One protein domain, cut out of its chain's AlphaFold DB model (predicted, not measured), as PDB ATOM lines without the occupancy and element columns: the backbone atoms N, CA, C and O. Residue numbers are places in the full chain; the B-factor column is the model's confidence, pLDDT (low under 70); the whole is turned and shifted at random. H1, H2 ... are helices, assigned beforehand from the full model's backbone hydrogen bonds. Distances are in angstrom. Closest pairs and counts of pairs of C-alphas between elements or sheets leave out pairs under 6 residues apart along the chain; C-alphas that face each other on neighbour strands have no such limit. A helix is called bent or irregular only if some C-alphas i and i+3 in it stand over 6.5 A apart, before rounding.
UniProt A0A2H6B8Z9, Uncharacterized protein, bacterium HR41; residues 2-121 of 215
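This is residues 2 to 121 of the 215 residues of an uncharacterized protein of bacterium HR41 (UniProt A0A2H6B8Z9). Three helices, H4, H5 and H6, make an up-and-down bundle as the core, each running against the one before it, with H7 folded back along H6 as a fourth helix. The short helices H2 and H3 pack on H4, H8 makes a corner with H7 at one end of the long axis, and H1, which touches no helix, reaches away at the other end. The printed part has 120 residues with eight named helices, H1 to H8 in that order along the chain, and no named strand; the class is all helix. It is compact, with a radius of gyration of the C-alphas of 15.5 A, and elongated in outline, with spans of 54 by 33 by 23 A.

Start at residue 2, where H1, residues 2 to 12, begins; it meets H2, residues 15 to 22, only through their link. H2 is irregular, with C-alphas 17 and 20 standing 7.3 A apart. Go on to H4, residues 37 to 50, the hub, which touches four other helices. It touches H2 with residues 38 to 43 alone, the closest C-alphas being those of Leu 16 and Ala 39 at 5.2 A, and the two run the same way at a steep tilt of 62 degrees. H3, residues 27 to 32, forms a hairpin with H4 at a shallow tilt of 21 degrees; their closest C-alphas, of Leu 30 and Ala 40, are 5.1 A apart. H2 and H3 are close but not clearly touching, the closest C-alphas being those of Leu 22 and Leu 30 at 7.5 A. Next comes H5, residues 54 to 67, which runs opposite to H4 in a hairpin at a shallow tilt of 15 degrees; look at Gly 45 and Ala 57, whose C-alphas are the closest at 4.1 A. H6, residues 73 to 87, forms a hairpin with H5 at a shallow tilt of 8 degrees, with the C-alphas of Ala 54 and Ala 87 closest at 5.0 A. H6 also touches H4, running the same way at a shallow tilt of 22 degrees, with the C-alphas of Ala 49 and Ala 87 closest at 4.4 A. H7, residues 91 to 100, forms a hairpin with H6, running opposite ways at a shallow tilt of 24 degrees; their closest C-alphas, of Ala 82 and Ala 97, are 4.9 A apart. H8, residues 108 to 120, forms a hairpin with H7 at a steep tilt of 40 degrees and touches it with residues 111 to 115 alone; the closest C-alphas, of Pro 91 and Leu 111, are 5.5 A apart. H6 and H8 are only just apart, with closest C-alphas at 8.4 A. In H1, H3, H4, H5, H6, H7 and H8 every O i to N i+4 pair is within hydrogen-bond range; in H2 it is 1 of 4, beside 4 of 5 O i to N i+3 pairs.

Find C-alpha 2 at (5.802, 31.172, -21.676); from there H1 runs 15.6 A to Arg 12. Find C-alpha 37 at (24.560, 8.513, -22.145), where H4 begins its 20.0 A. H5 measures 20.2 A, H6 20.3 A and H7 14.3 A. H8 runs 18.5 A and ends at C-alpha 120, (11.392, -25.266, -18.950).

The C-alphas farthest apart, of Ala 2 and Leu 120, are 56.8 A apart. The printed part has no cut and no long link; the link from H7 to H8, with 7 residues, is short but not tight, and the others are tight. The mean pLDDT of the printed part is 79.7, and residues 2 to 15 and 120 to 121 are under 70.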
ATOM      1  N   ALA A   2       4.389  31.529 -21.926       49.50
ATOM      2  CA  ALA A   2       5.802  31.172 -21.676       49.50
ATOM      3  C   ALA A   2       6.025  29.761 -21.073       49.50
ATOM      4  O   ALA A   2       6.880  29.019 -21.555       49.50
ATOM      5  N   LYS A   3       5.198  29.345 -20.096       51.22
ATOM      6  CA  LYS A   3       5.264  27.995 -19.490       51.22
ATOM      7  C   LYS A   3       5.002  26.866 -20.499       51.22
ATOM      8  O   LYS A   3       5.711  25.868 -20.494       51.22
ATOM      9  N   GLN A   4       4.058  27.037 -21.428       47.47
ATOM     10  CA  GLN A   4       3.793  26.045 -22.485       47.47
ATOM     11  C   GLN A   4       4.963  25.904 -23.470       47.47
ATOM     12  O   GLN A   4       5.283  24.790 -23.885       47.47
ATOM     13  N   ARG A   5       5.637  27.010 -23.825       46.41
ATOM     14  CA  ARG A   5       6.851  26.959 -24.656       46.41
ATOM     15  C   ARG A   5       8.005  26.255 -23.939       46.41
ATOM     16  O   ARG A   5       8.704  25.490 -24.590       46.41
ATOM     17  N   GLN A   6       8.180  26.462 -22.632       50.22
ATOM     18  CA  GLN A   6       9.189  25.751 -21.832       50.22
ATOM     19  C   GLN A   6       8.915  24.245 -21.752       50.22
ATOM     20  O   GLN A   6       9.836  23.465 -21.977       50.22
ATOM     21  N   VAL A   7       7.660  23.834 -21.546       51.88
ATOM     22  CA  VAL A   7       7.270  22.413 -21.545       51.88
ATOM     23  C   VAL A   7       7.504  21.774 -22.919       51.88
ATOM     24  O   VAL A   7       8.120  20.716 -23.003       51.88
ATOM     25  N   LYS A   8       7.127  22.444 -24.021       49.56
ATOM     26  CA  LYS A   8       7.436  21.972 -25.389       49.56
ATOM     27  C   LYS A   8       8.941  21.910 -25.679       49.56
ATOM     28  O   LYS A   8       9.370  21.029 -26.420       49.56
ATOM     29  N   ARG A   9       9.746  22.827 -25.125       47.66
ATOM     30  CA  ARG A   9      11.212  22.800 -25.272       47.66
ATOM     31  C   ARG A   9      11.819  21.643 -24.483       47.66
ATOM     32  O   ARG A   9      12.619  20.922 -25.051       47.66
ATOM     33  N   GLN A  10      11.390  21.416 -23.241       50.62
ATOM     34  CA  GLN A  10      11.846  20.301 -22.399       50.62
ATOM     35  C   GLN A  10      11.459  18.931 -22.969       50.62
ATOM     36  O   GLN A  10      12.270  18.016 -22.914       50.62
ATOM     37  N   LEU A  11      10.285  18.803 -23.601       50.09
ATOM     38  CA  LEU A  11       9.890  17.578 -24.310       50.09
ATOM     39  C   LEU A  11      10.825  17.255 -25.491       50.09
ATOM     40  O   LEU A  11      11.029  16.088 -25.803       50.09
ATOM     41  N   ARG A  12      11.387  18.290 -26.139       47.44
ATOM     42  CA  ARG A  12      12.371  18.190 -27.234       47.44
ATOM     43  C   ARG A  12      13.800  17.898 -26.765       47.44
ATOM     44  O   ARG A  12      14.591  17.445 -27.575       47.44
ATOM     45  N   VAL A  13      14.138  18.129 -25.493       52.28
ATOM     46  CA  VAL A  13      15.446  17.749 -24.910       52.28
ATOM     47  C   VAL A  13      15.356  16.367 -24.254       52.28
ATOM     48  O   VAL A  13      16.035  16.085 -23.274       52.28
ATOM     49  N   GLY A  14      14.477  15.510 -24.777       60.72
ATOM     50  CA  GLY A  14      14.347  14.144 -24.308       60.72
ATOM     51  C   GLY A  14      15.604  13.362 -24.668       60.72
ATOM     52  O   GLY A  14      15.816  13.117 -25.853       60.72
ATOM     53  N   ALA A  15      16.423  12.936 -23.706       64.56
ATOM     54  CA  ALA A  15      17.563  12.060 -23.987       64.56
ATOM     55  C   ALA A  15      17.114  10.792 -24.739       64.56
ATOM     56  O   ALA A  15      17.820  10.321 -25.626       64.56
ATOM     57  N   LEU A  16      15.900  10.309 -24.452       70.12
ATOM     58  CA  LEU A  16      15.242   9.194 -25.143       70.12
ATOM     59  C   LEU A  16      14.922   9.446 -26.632       70.12
ATOM     60  O   LEU A  16      14.707   8.481 -27.361       70.12
ATOM     61  N   GLN A  17      14.910  10.693 -27.120       76.50
ATOM     62  CA  GLN A  17      14.671  10.976 -28.546       76.50
ATOM     63  C   GLN A  17      15.824  10.516 -29.443       76.50
ATOM     64  O   GLN A  17      15.601  10.248 -30.617       76.50
ATOM     65  N   ALA A  18      17.032  10.376 -28.890       78.44
ATOM     66  CA  ALA A  18      18.202   9.900 -29.623       78.44
ATOM     67  C   ALA A  18      18.245   8.366 -29.778       78.44
ATOM     68  O   ALA A  18      19.162   7.845 -30.405       78.44
ATOM     69  N   ILE A  19      17.282   7.621 -29.211       80.38
ATOM     70  CA  ILE A  19      17.275   6.150 -29.279       80.38
ATOM     71  C   ILE A  19      17.312   5.625 -30.727       80.38
ATOM     72  O   ILE A  19      18.190   4.807 -30.996       80.38
ATOM     73  N   PRO A  20      16.470   6.098 -31.671       81.69
ATOM     74  CA  PRO A  20      16.475   5.581 -33.043       81.69
ATOM     75  C   PRO A  20      17.808   5.797 -33.775       81.69
ATOM     76  O   PRO A  20      18.222   4.970 -34.579       81.69
ATOM     77  N   GLU A  21      18.511   6.894 -33.477       83.56
ATOM     78  CA  GLU A  21      19.817   7.204 -34.076       83.56
ATOM     79  C   GLU A  21      20.948   6.335 -33.501       83.56
ATOM     80  O   GLU A  21      21.942   6.062 -34.175       83.56
ATOM     81  N   LEU A  22      20.809   5.907 -32.245       84.12
ATOM     82  CA  LEU A  22      21.806   5.121 -31.518       84.12
ATOM     83  C   LEU A  22      21.569   3.608 -31.626       84.12
ATOM     84  O   LEU A  22      22.478   2.830 -31.348       84.12
ATOM     85  N   GLU A  23      20.380   3.174 -32.043       82.06
ATOM     86  CA  GLU A  23      19.983   1.762 -32.101       82.06
ATOM     87  C   GLU A  23      20.846   0.927 -33.060       82.06
ATOM     88  O   GLU A  23      21.049  -0.265 -32.827       82.06
ATOM     89  N   SER A  24      21.415   1.549 -34.094       84.19
ATOM     90  CA  SER A  24      22.306   0.901 -35.065       84.19
ATOM     91  C   SER A  24      23.757   0.749 -34.588       84.19
ATOM     92  O   SER A  24      24.519  -0.005 -35.195       84.19
ATOM     93  N   ARG A  25      24.154   1.432 -33.505       87.38
ATOM     94  CA  ARG A  25      25.544   1.461 -33.016       87.38
ATOM     95  C   ARG A  25      25.923   0.204 -32.245       87.38
ATOM     96  O   ARG A  25      25.069  -0.457 -31.645       87.38
ATOM     97  N   SER A  26      27.210  -0.131 -32.226       88.06
ATOM     98  CA  SER A  26      27.705  -1.317 -31.511       88.06
ATOM     99  C   SER A  26      27.633  -1.149 -29.983       88.06
ATOM    100  O   SER A  26      27.585  -0.032 -29.469       88.06
ATOM    101  N   ASP A  27      27.613  -2.259 -29.229       87.50
ATOM    102  CA  ASP A  27      27.589  -2.213 -27.752       87.50
ATOM    103  C   ASP A  27      28.790  -1.414 -27.192       87.50
ATOM    104  O   ASP A  27      28.652  -0.681 -26.212       87.50
ATOM    105  N   GLU A  28      29.959  -1.500 -27.836       88.25
ATOM    106  CA  GLU A  28      31.175  -0.778 -27.438       88.25
ATOM    107  C   GLU A  28      31.082   0.730 -27.699       88.25
ATOM    108  O   GLU A  28      31.478   1.536 -26.854       88.25
ATOM    109  N   GLU A  29      30.519   1.124 -28.842       87.69
ATOM    110  CA  GLU A  29      30.262   2.530 -29.170       87.69
ATOM    111  C   GLU A  29      29.257   3.151 -28.197       87.69
ATOM    112  O   GLU A  29      29.469   4.263 -27.716       87.69
ATOM    113  N   LEU A  30      28.204   2.413 -27.833       87.88
ATOM    114  CA  LEU A  30      27.214   2.858 -26.847       87.88
ATOM    115  C   LEU A  30      27.809   3.016 -25.442       87.88
ATOM    116  O   LEU A  30      27.382   3.886 -24.683       87.88
ATOM    117  N   LEU A  31      28.806   2.208 -25.071       88.50
ATOM    118  CA  LEU A  31      29.498   2.360 -23.788       88.50
ATOM    119  C   LEU A  31      30.365   3.623 -23.733       88.50
ATOM    120  O   LEU A  31      30.488   4.211 -22.653       88.50
ATOM    121  N   ARG A  32      30.947   4.020 -24.872       89.38
ATOM    122  CA  ARG A  32      31.788   5.220 -25.028       89.38
ATOM    123  C   ARG A  32      30.975   6.501 -25.241       89.38
ATOM    124  O   ARG A  32      31.507   7.590 -25.046       89.38
ATOM    125  N   GLU A  33      29.701   6.381 -25.610       87.19
ATOM    126  CA  GLU A  33      28.806   7.510 -25.864       87.19
ATOM    127  C   GLU A  33      28.580   8.366 -24.602       87.19
ATOM    128  O   GLU A  33      28.048   7.901 -23.588       87.19
ATOM    129  N   GLN A  34      28.963   9.646 -24.673       84.62
ATOM    130  CA  GLN A  34      28.825  10.595 -23.563       84.62
ATOM    131  C   GLN A  34      27.641  11.548 -23.738       84.62
ATOM    132  O   GLN A  34      26.994  11.903 -22.751       84.62
ATOM    133  N   ARG A  35      27.321  11.943 -24.977       82.62
ATOM    134  CA  ARG A  35      26.333  12.995 -25.254       82.62
ATOM    135  C   ARG A  35      24.914  12.521 -24.967       82.62
ATOM    136  O   ARG A  35      24.121  13.241 -24.368       82.62
ATOM    137  N   HIS A  36      24.621  11.281 -25.341       86.25
ATOM    138  CA  HIS A  36      23.329  10.635 -25.115       86.25
ATOM    139  C   HIS A  36      23.464   9.432 -24.179       86.25
ATOM    140  O   HIS A  36      22.865   8.380 -24.402       86.25
ATOM    141  N   ARG A  37      24.244   9.592 -23.097       88.38
ATOM    142  CA  ARG A  37      24.560   8.513 -22.145       88.38
ATOM    143  C   ARG A  37      23.314   7.791 -21.624       88.38
ATOM    144  O   ARG A  37      23.323   6.570 -21.516       88.38
ATOM    145  N   VAL A  38      22.240   8.520 -21.315       89.69
ATOM    146  CA  VAL A  38      20.987   7.933 -20.800       89.69
ATOM    147  C   VAL A  38      20.347   7.002 -21.832       89.69
ATOM    148  O   VAL A  38      20.016   5.867 -21.495       89.69
ATOM    149  N   ALA A  39      20.229   7.442 -23.086       87.62
ATOM    150  CA  ALA A  39      19.690   6.617 -24.167       87.62
ATOM    151  C   ALA A  39      20.599   5.430 -24.484       87.62
ATOM    152  O   ALA A  39      20.112   4.310 -24.601       87.62
ATOM    153  N   ALA A  40      21.916   5.642 -24.529       90.00
ATOM    154  CA  ALA A  40      22.872   4.570 -24.778       90.00
ATOM    155  C   ALA A  40      22.792   3.466 -23.709       90.00
ATOM    156  O   ALA A  40      22.724   2.280 -24.033       90.00
ATOM    157  N   ARG A  41      22.706   3.839 -22.425       93.06
ATOM    158  CA  ARG A  41      22.523   2.881 -21.321       93.06
ATOM    159  C   ARG A  41      21.158   2.201 -21.366       93.06
ATOM    160  O   ARG A  41      21.070   1.012 -21.084       93.06
ATOM    161  N   ALA A  42      20.113   2.907 -21.781       91.00
ATOM    162  CA  ALA A  42      18.796   2.311 -21.959       91.00
ATOM    163  C   ALA A  42      18.774   1.261 -23.092       91.00
ATOM    164  O   ALA A  42      18.197   0.190 -22.908       91.00
ATOM    165  N   ILE A  43      19.469   1.511 -24.211       90.12
ATOM    166  CA  ILE A  43      19.631   0.547 -25.316       90.12
ATOM    167  C   ILE A  43      20.438  -0.673 -24.864       90.12
ATOM    168  O   ILE A  43      20.026  -1.805 -25.101       90.12
ATOM    169  N   LEU A  44      21.556  -0.470 -24.158       92.94
ATOM    170  CA  LEU A  44      22.342  -1.576 -23.596       92.94
ATOM    171  C   LEU A  44      21.515  -2.422 -22.616       92.94
ATOM    172  O   LEU A  44      21.615  -3.649 -22.620       92.94
ATOM    173  N   GLY A  45      20.661  -1.778 -21.813       91.38
ATOM    174  CA  GLY A  45      19.695  -2.449 -20.947       91.38
ATOM    175  C   GLY A  45      18.678  -3.286 -21.726       91.38
ATOM    176  O   GLY A  45      18.437  -4.438 -21.367       91.38
ATOM    177  N   ALA A  46      18.132  -2.748 -22.819       89.44
ATOM    178  CA  ALA A  46      17.207  -3.461 -23.698       89.44
ATOM    179  C   ALA A  46      17.877  -4.662 -24.398       89.44
ATOM    180  O   ALA A  46      17.352  -5.772 -24.346       89.44
ATOM    181  N   ARG A  47      19.092  -4.498 -24.936       91.12
ATOM    182  CA  ARG A  47      19.870  -5.592 -25.555       91.12
ATOM    183  C   ARG A  47      20.268  -6.675 -24.552       91.12
ATOM    184  O   ARG A  47      20.327  -7.859 -24.877       91.12
ATOM    185  N   ALA A  48      20.578  -6.298 -23.312       89.62
ATOM    186  CA  ALA A  48      20.804  -7.265 -22.239       89.62
ATOM    187  C   ALA A  48      19.522  -8.053 -21.913       89.62
ATOM    188  O   ALA A  48      19.583  -9.263 -21.699       89.62
ATOM    189  N   ALA A  49      18.361  -7.394 -21.946       87.19
ATOM    190  CA  ALA A  49      17.073  -8.047 -21.746       87.19
ATOM    191  C   ALA A  49      16.705  -9.033 -22.867       87.19
ATOM    192  O   ALA A  49      16.209 -10.118 -22.569       87.19
ATOM    193  N   GLU A  50      17.009  -8.716 -24.126       85.25
ATOM    194  CA  GLU A  50      16.848  -9.648 -25.256       85.25
ATOM    195  C   GLU A  50      17.717 -10.904 -25.110       85.25
ATOM    196  O   GLU A  50      17.318 -11.999 -25.506       85.25
ATOM    197  N   ARG A  51      18.887 -10.768 -24.471       85.06
ATOM    198  CA  ARG A  51      19.776 -11.884 -24.103       85.06
ATOM    199  C   ARG A  51      19.331 -12.637 -22.841       85.06
ATOM    200  O   ARG A  51      20.032 -13.547 -22.407       85.06
ATOM    201  N   TYR A  52      18.182 -12.289 -22.258       81.50
ATOM    202  CA  TYR A  52      17.668 -12.827 -20.993       81.50
ATOM    203  C   TYR A  52      18.586 -12.596 -19.778       81.50
ATOM    204  O   TYR A  52      18.507 -13.323 -18.787       81.50
ATOM    205  N   ASP A  53      19.442 -11.570 -19.816       85.06
ATOM    206  CA  ASP A  53      20.289 -11.188 -18.684       85.06
ATOM    207  C   ASP A  53      19.626 -10.071 -17.866       85.06
ATOM    208  O   ASP A  53      19.883  -8.873 -18.038       85.06
ATOM    209  N   ALA A  54      18.757 -10.481 -16.940       87.12
ATOM    210  CA  ALA A  54      18.032  -9.563 -16.067       87.12
ATOM    211  C   ALA A  54      18.962  -8.741 -15.156       87.12
ATOM    212  O   ALA A  54      18.667  -7.582 -14.858       87.12
ATOM    213  N   LYS A  55      20.098  -9.301 -14.717       88.06
ATOM    214  CA  LYS A  55      21.019  -8.622 -13.790       88.06
ATOM    215  C   LYS A  55      21.725  -7.465 -14.493       88.06
ATOM    216  O   LYS A  55      21.738  -6.343 -13.981       88.06
ATOM    217  N   THR A  56      22.267  -7.727 -15.679       89.50
ATOM    218  CA  THR A  56      22.940  -6.711 -16.490       89.50
ATOM    219  C   THR A  56      21.954  -5.669 -17.014       89.50
ATOM    220  O   THR A  56      22.253  -4.476 -16.954       89.50
ATOM    221  N   ALA A  57      20.747  -6.083 -17.423       90.62
ATOM    222  CA  ALA A  57      19.687  -5.159 -17.822       90.62
ATOM    223  C   ALA A  57      19.321  -4.183 -16.688       90.62
ATOM    224  O   ALA A  57      19.339  -2.969 -16.895       90.62
ATOM    225  N   ARG A  58      19.074  -4.688 -15.465       91.38
ATOM    226  CA  ARG A  58      18.789  -3.851 -14.278       91.38
ATOM    227  C   ARG A  58      19.891  -2.829 -14.030       91.38
ATOM    228  O   ARG A  58      19.591  -1.665 -13.782       91.38
ATOM    229  N   ARG A  59      21.160  -3.245 -14.115       94.06
ATOM    230  CA  ARG A  59      22.308  -2.349 -13.915       94.06
ATOM    231  C   ARG A  59      22.288  -1.188 -14.911       94.06
ATOM    232  O   ARG A  59      22.312  -0.038 -14.486       94.06
ATOM    233  N   TYR A  60      22.181  -1.474 -16.208       93.69
ATOM    234  CA  TYR A  60      22.189  -0.426 -17.231       93.69
ATOM    235  C   TYR A  60      20.967   0.500 -17.155       93.69
ATOM    236  O   TYR A  60      21.117   1.712 -17.300       93.69
ATOM    237  N   PHE A  61      19.776  -0.022 -16.848       92.56
ATOM    238  CA  PHE A  61      18.599   0.826 -16.642       92.56
ATOM    239  C   PHE A  61      18.695   1.692 -15.383       92.56
ATOM    240  O   PHE A  61      18.255   2.841 -15.410       92.56
ATOM    241  N   ASN A  62      19.303   1.199 -14.300       93.69
ATOM    242  CA  ASN A  62      19.552   2.006 -13.105       93.69
ATOM    243  C   ASN A  62      20.553   3.137 -13.386       93.69
ATOM    244  O   ASN A  62      20.320   4.271 -12.973       93.69
ATOM    245  N   GLU A  63      21.621   2.857 -14.138       92.19
ATOM    246  CA  GLU A  63      22.569   3.878 -14.603       92.19
ATOM    247  C   GLU A  63      21.887   4.923 -15.500       92.19
ATOM    248  O   GLU A  63      22.128   6.121 -15.349       92.19
ATOM    249  N   ALA A  64      20.994   4.490 -16.395       90.19
ATOM    250  CA  ALA A  64      20.194   5.392 -17.219       90.19
ATOM    251  C   ALA A  64      19.252   6.255 -16.356       90.19
ATOM    252  O   ALA A  64      19.182   7.467 -16.541       90.19
ATOM    253  N   LEU A  65      18.564   5.660 -15.375       90.12
ATOM    254  CA  LEU A  65      17.632   6.354 -14.476       90.12
ATOM    255  C   LEU A  65      18.313   7.351 -13.537       90.12
ATOM    256  O   LEU A  65      17.663   8.315 -13.126       90.12
ATOM    257  N   ALA A  66      19.578   7.112 -13.188       90.44
ATOM    258  CA  ALA A  66      20.385   8.025 -12.385       90.44
ATOM    259  C   ALA A  66      20.728   9.312 -13.154       90.44
ATOM    260  O   ALA A  66      20.754  10.383 -12.557       90.44
ATOM    261  N   GLY A  67      20.946   9.214 -14.472       84.94
ATOM    262  CA  GLY A  67      21.238  10.362 -15.339       84.94
ATOM    263  C   GLY A  67      20.022  10.981 -16.036       84.94
ATOM    264  O   GLY A  67      20.170  11.990 -16.721       84.94
ATOM    265  N   ALA A  68      18.833  10.381 -15.918       86.69
ATOM    266  CA  ALA A  68      17.644  10.799 -16.658       86.69
ATOM    267  C   ALA A  68      16.974  12.054 -16.078       86.69
ATOM    268  O   ALA A  68      16.788  12.187 -14.865       86.69
ATOM    269  N   HIS A  69      16.498  12.928 -16.967       84.44
ATOM    270  CA  HIS A  69      15.719  14.106 -16.594       84.44
ATOM    271  C   HIS A  69      14.393  13.694 -15.913       84.44
ATOM    272  O   HIS A  69      13.742  12.761 -16.392       84.44
ATOM    273  N   PRO A  70      13.921  14.382 -14.849       84.94
ATOM    274  CA  PRO A  70      12.700  14.026 -14.106       84.94
ATOM    275  C   PRO A  70      11.461  13.729 -14.958       84.94
ATOM    276  O   PRO A  70      10.682  12.839 -14.624       84.94
ATOM    277  N   HIS A  71      11.309  14.444 -16.070       82.94
ATOM    278  CA  HIS A  71      10.199  14.282 -17.009       82.94
ATOM    279  C   HIS A  71      10.260  12.978 -17.831       82.94
ATOM    280  O   HIS A  71       9.225  12.436 -18.203       82.94
ATOM    281  N   GLU A  72      11.454  12.432 -18.068       81.31
ATOM    282  CA  GLU A  72      11.676  11.193 -18.831       81.31
ATOM    283  C   GLU A  72      11.713   9.943 -17.946       81.31
ATOM    284  O   GLU A  72      11.471   8.830 -18.415       81.31
ATOM    285  N   ARG A  73      11.981  10.110 -16.644       86.50
ATOM    286  CA  ARG A  73      12.000   9.017 -15.658       86.50
ATOM    287  C   ARG A  73      10.764   8.111 -15.709       86.50
ATOM    288  O   ARG A  73      10.969   6.903 -15.626       86.50
ATOM    289  N   PRO A  74       9.508   8.598 -15.816       86.50
ATOM    290  CA  PRO A  74       8.354   7.701 -15.906       86.50
ATOM    291  C   PRO A  74       8.393   6.813 -17.158       86.50
ATOM    292  O   PRO A  74       8.200   5.605 -17.036       86.50
ATOM    293  N   ALA A  75       8.727   7.373 -18.325       84.44
ATOM    294  CA  ALA A  75       8.856   6.612 -19.568       84.44
ATOM    295  C   ALA A  75       9.996   5.583 -19.483       84.44
ATOM    296  O   ALA A  75       9.799   4.408 -19.790       84.44
ATOM    297  N   LEU A  76      11.161   5.986 -18.964       86.00
ATOM    298  CA  LEU A  76      12.311   5.099 -18.782       86.00
ATOM    299  C   LEU A  76      12.040   3.983 -17.758       86.00
ATOM    300  O   LEU A  76      12.443   2.843 -17.972       86.00
ATOM    301  N   ARG A  77      11.313   4.266 -16.666       89.12
ATOM    302  CA  ARG A  77      10.867   3.238 -15.706       89.12
ATOM    303  C   ARG A  77       9.905   2.250 -16.348       89.12
ATOM    304  O   ARG A  77       9.978   1.063 -16.043       89.12
ATOM    305  N   GLN A  78       9.006   2.725 -17.204       86.25
ATOM    306  CA  GLN A  78       8.058   1.857 -17.889       86.25
ATOM    307  C   GLN A  78       8.768   0.958 -18.908       86.25
ATOM    308  O   GLN A  78       8.532  -0.248 -18.924       86.25
ATOM    309  N   MET A  79       9.711   1.518 -19.670       85.50
ATOM    310  CA  MET A  79      10.579   0.763 -20.577       85.50
ATOM    311  C   MET A  79      11.410  -0.281 -19.829       85.50
ATOM    312  O   MET A  79      11.402  -1.449 -20.200       85.50
ATOM    313  N   MET A  80      12.030   0.101 -18.708       90.06
ATOM    314  CA  MET A  80      12.744  -0.826 -17.830       90.06
ATOM    315  C   MET A  80      11.838  -1.975 -17.367       90.06
ATOM    316  O   MET A  80      12.256  -3.124 -17.431       90.06
ATOM    317  N   LYS A  81      10.603  -1.707 -16.922       89.38
ATOM    318  CA  LYS A  81       9.663  -2.766 -16.508       89.38
ATOM    319  C   LYS A  81       9.374  -3.749 -17.643       89.38
ATOM    320  O   LYS A  81       9.440  -4.951 -17.413       89.38
ATOM    321  N   ALA A  82       9.113  -3.251 -18.852       86.50
ATOM    322  CA  ALA A  82       8.883  -4.101 -20.019       86.50
ATOM    323  C   ALA A  82      10.119  -4.956 -20.350       86.50
ATOM    324  O   ALA A  82      10.012  -6.174 -20.492       86.50
ATOM    325  N   SER A  83      11.309  -4.349 -20.389       85.31
ATOM    326  CA  SER A  83      12.559  -5.065 -20.660       85.31
ATOM    327  C   SER A  83      12.900  -6.086 -19.568       85.31
ATOM    328  O   SER A  83      13.344  -7.189 -19.871       85.31
ATOM    329  N   LEU A  84      12.656  -5.783 -18.291       86.62
ATOM    330  CA  LEU A  84      12.889  -6.738 -17.203       86.62
ATOM    331  C   LEU A  84      11.885  -7.887 -17.207       86.62
ATOM    332  O   LEU A  84      12.285  -9.026 -16.979       86.62
ATOM    333  N   ALA A  85      10.617  -7.625 -17.529       86.00
ATOM    334  CA  ALA A  85       9.622  -8.677 -17.695       86.00
ATOM    335  C   ALA A  85      10.007  -9.638 -18.835       86.00
ATOM    336  O   ALA A  85       9.870 -10.854 -18.688       86.00
ATOM    337  N   LEU A  86      10.568  -9.120 -19.934       82.88
ATOM    338  CA  LEU A  86      11.128  -9.945 -21.009       82.88
ATOM    339  C   LEU A  86      12.325 -10.775 -20.523       82.88
ATOM    340  O   LEU A  86      12.345 -11.993 -20.712       82.88
ATOM    341  N   ALA A  87      13.295 -10.131 -19.869       84.19
ATOM    342  CA  ALA A  87      14.524 -10.774 -19.406       84.19
ATOM    343  C   ALA A  87      14.249 -11.896 -18.392       84.19
ATOM    344  O   ALA A  87      14.860 -12.962 -18.440       84.19
ATOM    345  N   GLU A  88      13.289 -11.667 -17.497       82.75
ATOM    346  CA  GLU A  88      12.853 -12.618 -16.473       82.75
ATOM    347  C   GLU A  88      11.786 -13.595 -16.978       82.75
ATOM    348  O   GLU A  88      11.320 -14.439 -16.214       82.75
ATOM    349  N   ARG A  89      11.420 -13.519 -18.263       80.62
ATOM    350  CA  ARG A  89      10.456 -14.412 -18.921       80.62
ATOM    351  C   ARG A  89       9.095 -14.425 -18.219       80.62
ATOM    352  O   ARG A  89       8.506 -15.485 -18.010       80.62
ATOM    353  N   ARG A  90       8.599 -13.238 -17.860       78.44
ATOM    354  CA  ARG A  90       7.300 -13.000 -17.217       78.44
ATOM    355  C   ARG A  90       6.293 -12.474 -18.249       78.44
ATOM    356  O   ARG A  90       6.225 -11.271 -18.485       78.44
ATOM    357  N   PRO A  91       5.524 -13.358 -18.903       74.19
ATOM    358  CA  PRO A  91       4.701 -12.995 -20.055       74.19
ATOM    359  C   PRO A  91       3.537 -12.068 -19.694       74.19
ATOM    360  O   PRO A  91       3.210 -11.179 -20.476       74.19
ATOM    361  N   ASP A  92       2.936 -12.249 -18.518       76.38
ATOM    362  CA  ASP A  92       1.780 -11.451 -18.093       76.38
ATOM    363  C   ASP A  92       2.204 -10.016 -17.739       76.38
ATOM    364  O   ASP A  92       1.621  -9.054 -18.237       76.38
ATOM    365  N   GLU A  93       3.306  -9.871 -16.993       80.56
ATOM    366  CA  GLU A  93       3.914  -8.567 -16.691       80.56
ATOM    367  C   GLU A  93       4.432  -7.863 -17.956       80.56
ATOM    368  O   GLU A  93       4.348  -6.640 -18.063       80.56
ATOM    369  N   LEU A  94       4.940  -8.619 -18.937       77.62
ATOM    370  CA  LEU A  94       5.397  -8.070 -20.214       77.62
ATOM    371  C   LEU A  94       4.229  -7.478 -21.007       77.62
ATOM    372  O   LEU A  94       4.332  -6.351 -21.487       77.62
ATOM    373  N   ALA A  95       3.122  -8.213 -21.134       74.81
ATOM    374  CA  ALA A  95       1.948  -7.746 -21.862       74.81
ATOM    375  C   ALA A  95       1.375  -6.462 -21.242       74.81
ATOM    376  O   ALA A  95       1.116  -5.494 -21.959       74.81
ATOM    377  N   GLU A  96       1.247  -6.423 -19.915       81.75
ATOM    378  CA  GLU A  96       0.773  -5.242 -19.192       81.75
ATOM    379  C   GLU A  96       1.745  -4.058 -19.334       81.75
ATOM    380  O   GLU A  96       1.330  -2.912 -19.533       81.75
ATOM    381  N   ALA A  97       3.054  -4.319 -19.263       79.00
ATOM    382  CA  ALA A  97       4.057  -3.274 -19.378       79.00
ATOM    383  C   ALA A  97       4.094  -2.653 -20.783       79.00
ATOM    384  O   ALA A  97       4.170  -1.428 -20.884       79.00
ATOM    385  N   VAL A  98       3.996  -3.469 -21.838       78.31
ATOM    386  CA  VAL A  98       3.978  -3.026 -23.244       78.31
ATOM    387  C   VAL A  98       2.712  -2.225 -23.562       78.31
ATOM    388  O   VAL A  98       2.805  -1.165 -24.178       78.31
ATOM    389  N   GLN A  99       1.548  -2.641 -23.052       82.88
ATOM    390  CA  GLN A  99       0.303  -1.871 -23.196       82.88
ATOM    391  C   GLN A  99       0.403  -0.489 -22.539       82.88
ATOM    392  O   GLN A  99       0.002   0.514 -23.124       82.88
ATOM    393  N   LYS A 100       1.010  -0.406 -21.347       80.19
ATOM    394  CA  LYS A 100       1.266   0.868 -20.651       80.19
ATOM    395  C   LYS A 100       2.299   1.758 -21.358       80.19
ATOM    396  O   LYS A 100       2.343   2.952 -21.083       80.19
ATOM    397  N   LEU A 101       3.121   1.203 -22.252       71.44
ATOM    398  CA  LEU A 101       3.998   1.955 -23.160       71.44
ATOM    399  C   LEU A 101       3.258   2.493 -24.399       71.44
ATOM    400  O   LEU A 101       3.853   3.251 -25.159       71.44
ATOM    401  N   GLY A 102       1.987   2.126 -24.601       72.50
ATOM    402  CA  GLY A 102       1.201   2.504 -25.779       72.50
ATOM    403  C   GLY A 102       1.558   1.715 -27.043       72.50
ATOM    404  O   GLY A 102       1.185   2.129 -28.136       72.50
ATOM    405  N   GLN A 103       2.290   0.604 -26.909       74.38
ATOM    406  CA  GLN A 103       2.618  -0.295 -28.015       74.38
ATOM    407  C   GLN A 103       1.619  -1.453 -28.092       74.38
ATOM    408  O   GLN A 103       1.009  -1.834 -27.089       74.38
ATOM    409  N   GLU A 104       1.466  -2.031 -29.286       72.44
ATOM    410  CA  GLU A 104       0.638  -3.223 -29.460       72.44
ATOM    411  C   GLU A 104       1.173  -4.375 -28.596       72.44
ATOM    412  O   GLU A 104       2.379  -4.653 -28.600       72.44
ATOM    413  N   PRO A 105       0.302  -5.059 -27.835       73.44
ATOM    414  CA  PRO A 105       0.733  -6.166 -27.006       73.44
ATOM    415  C   PRO A 105       1.319  -7.295 -27.869       73.44
ATOM    416  O   PRO A 105       0.803  -7.583 -28.954       73.44
ATOM    417  N   PRO A 106       2.360  -7.992 -27.379       74.12
ATOM    418  CA  PRO A 106       2.933  -9.134 -28.080       74.12
ATOM    419  C   PRO A 106       1.869 -10.206 -28.341       74.12
ATOM    420  O   PRO A 106       0.972 -10.451 -27.530       74.12
ATOM    421  N   SER A 107       1.973 -10.870 -29.493       81.38
ATOM    422  CA  SER A 107       0.963 -11.828 -29.949       81.38
ATOM    423  C   SER A 107       0.757 -12.975 -28.947       81.38
ATOM    424  O   SER A 107       1.699 -13.442 -28.299       81.38
ATOM    425  N   ARG A 108      -0.469 -13.519 -28.874       76.06
ATOM    426  CA  ARG A 108      -0.801 -14.656 -27.984       76.06
ATOM    427  C   ARG A 108       0.150 -15.847 -28.150       76.06
ATOM    428  O   ARG A 108       0.465 -16.522 -27.175       76.06
ATOM    429  N   ARG A 109       0.639 -16.087 -29.374       73.25
ATOM    430  CA  ARG A 109       1.621 -17.142 -29.669       73.25
ATOM    431  C   ARG A 109       2.994 -16.833 -29.063       73.25
ATOM    432  O   ARG A 109       3.599 -17.727 -28.483       73.25
ATOM    433  N   GLN A 110       3.465 -15.588 -29.143       72.62
ATOM    434  CA  GLN A 110       4.731 -15.166 -28.527       72.62
ATOM    435  C   GLN A 110       4.672 -15.257 -26.998       72.62
ATOM    436  O   GLN A 110       5.602 -15.775 -26.383       72.62
ATOM    437  N   LEU A 111       3.556 -14.845 -26.389       77.62
ATOM    438  CA  LEU A 111       3.341 -14.987 -24.945       77.62
ATOM    439  C   LEU A 111       3.301 -16.456 -24.511       77.62
ATOM    440  O   LEU A 111       3.894 -16.813 -23.496       77.62
ATOM    441  N   PHE A 112       2.658 -17.327 -25.294       77.62
ATOM    442  CA  PHE A 112       2.650 -18.767 -25.036       77.62
ATOM    443  C   PHE A 112       4.055 -19.380 -25.115       77.62
ATOM    444  O   PHE A 112       4.433 -20.150 -24.237       77.62
ATOM    445  N   VAL A 113       4.867 -18.994 -26.106       77.88
ATOM    446  CA  VAL A 113       6.271 -19.432 -26.197       77.88
ATOM    447  C   VAL A 113       7.072 -18.955 -24.984       77.88
ATOM    448  O   VAL A 113       7.795 -19.750 -24.391       77.88
ATOM    449  N   LEU A 114       6.903 -17.702 -24.555       75.00
ATOM    450  CA  LEU A 114       7.529 -17.189 -23.333       75.00
ATOM    451  C   LEU A 114       7.119 -17.991 -22.088       75.00
ATOM    452  O   LEU A 114       7.985 -18.297 -21.271       75.00
ATOM    453  N   ARG A 115       5.844 -18.397 -21.976       78.44
ATOM    454  CA  ARG A 115       5.359 -19.297 -20.910       78.44
ATOM    455  C   ARG A 115       6.006 -20.679 -20.971       78.44
ATOM    456  O   ARG A 115       6.347 -21.237 -19.936       78.44
ATOM    457  N   LEU A 116       6.185 -21.244 -22.163       74.62
ATOM    458  CA  LEU A 116       6.850 -22.541 -22.317       74.62
ATOM    459  C   LEU A 116       8.334 -22.469 -21.943       74.62
ATOM    460  O   LEU A 116       8.848 -23.355 -21.266       74.62
ATOM    461  N   VAL A 117       9.023 -21.404 -22.354       75.06
ATOM    462  CA  VAL A 117      10.444 -21.211 -22.044       75.06
ATOM    463  C   VAL A 117      10.644 -20.941 -20.555       75.06
ATOM    464  O   VAL A 117      11.583 -21.479 -19.973       75.06
ATOM    465  N   SER A 118       9.769 -20.158 -19.919       71.31
ATOM    466  CA  SER A 118       9.833 -19.934 -18.470       71.31
ATOM    467  C   SER A 118       9.514 -21.196 -17.669       71.31
ATOM    468  O   SER A 118      10.091 -21.402 -16.603       71.31
ATOM    469  N   LEU A 119       8.649 -22.065 -18.200       70.50
ATOM    470  CA  LEU A 119       8.337 -23.355 -17.598       70.50
ATOM    471  C   LEU A 119       9.526 -24.327 -17.645       70.50
ATOM    472  O   LEU A 119       9.762 -25.045 -16.677       70.50
ATOM    473  N   LEU A 120      10.258 -24.358 -18.762       66.50
ATOM    474  CA  LEU A 120      11.392 -25.266 -18.950       66.50
ATOM    475  C   LEU A 120      12.681 -24.743 -18.301       66.50
ATOM    476  O   LEU A 120      13.466 -25.522 -17.766       66.50
ATOM    477  N   VAL A 121      12.906 -23.429 -18.347       67.88
ATOM    478  CA  VAL A 121      14.097 -22.778 -17.793       67.88
ATOM    479  C   VAL A 121      13.649 -21.633 -16.880       67.88
ATOM    480  O   VAL A 121      13.472 -20.497 -17.349       67.88
TER     481      VAL A 121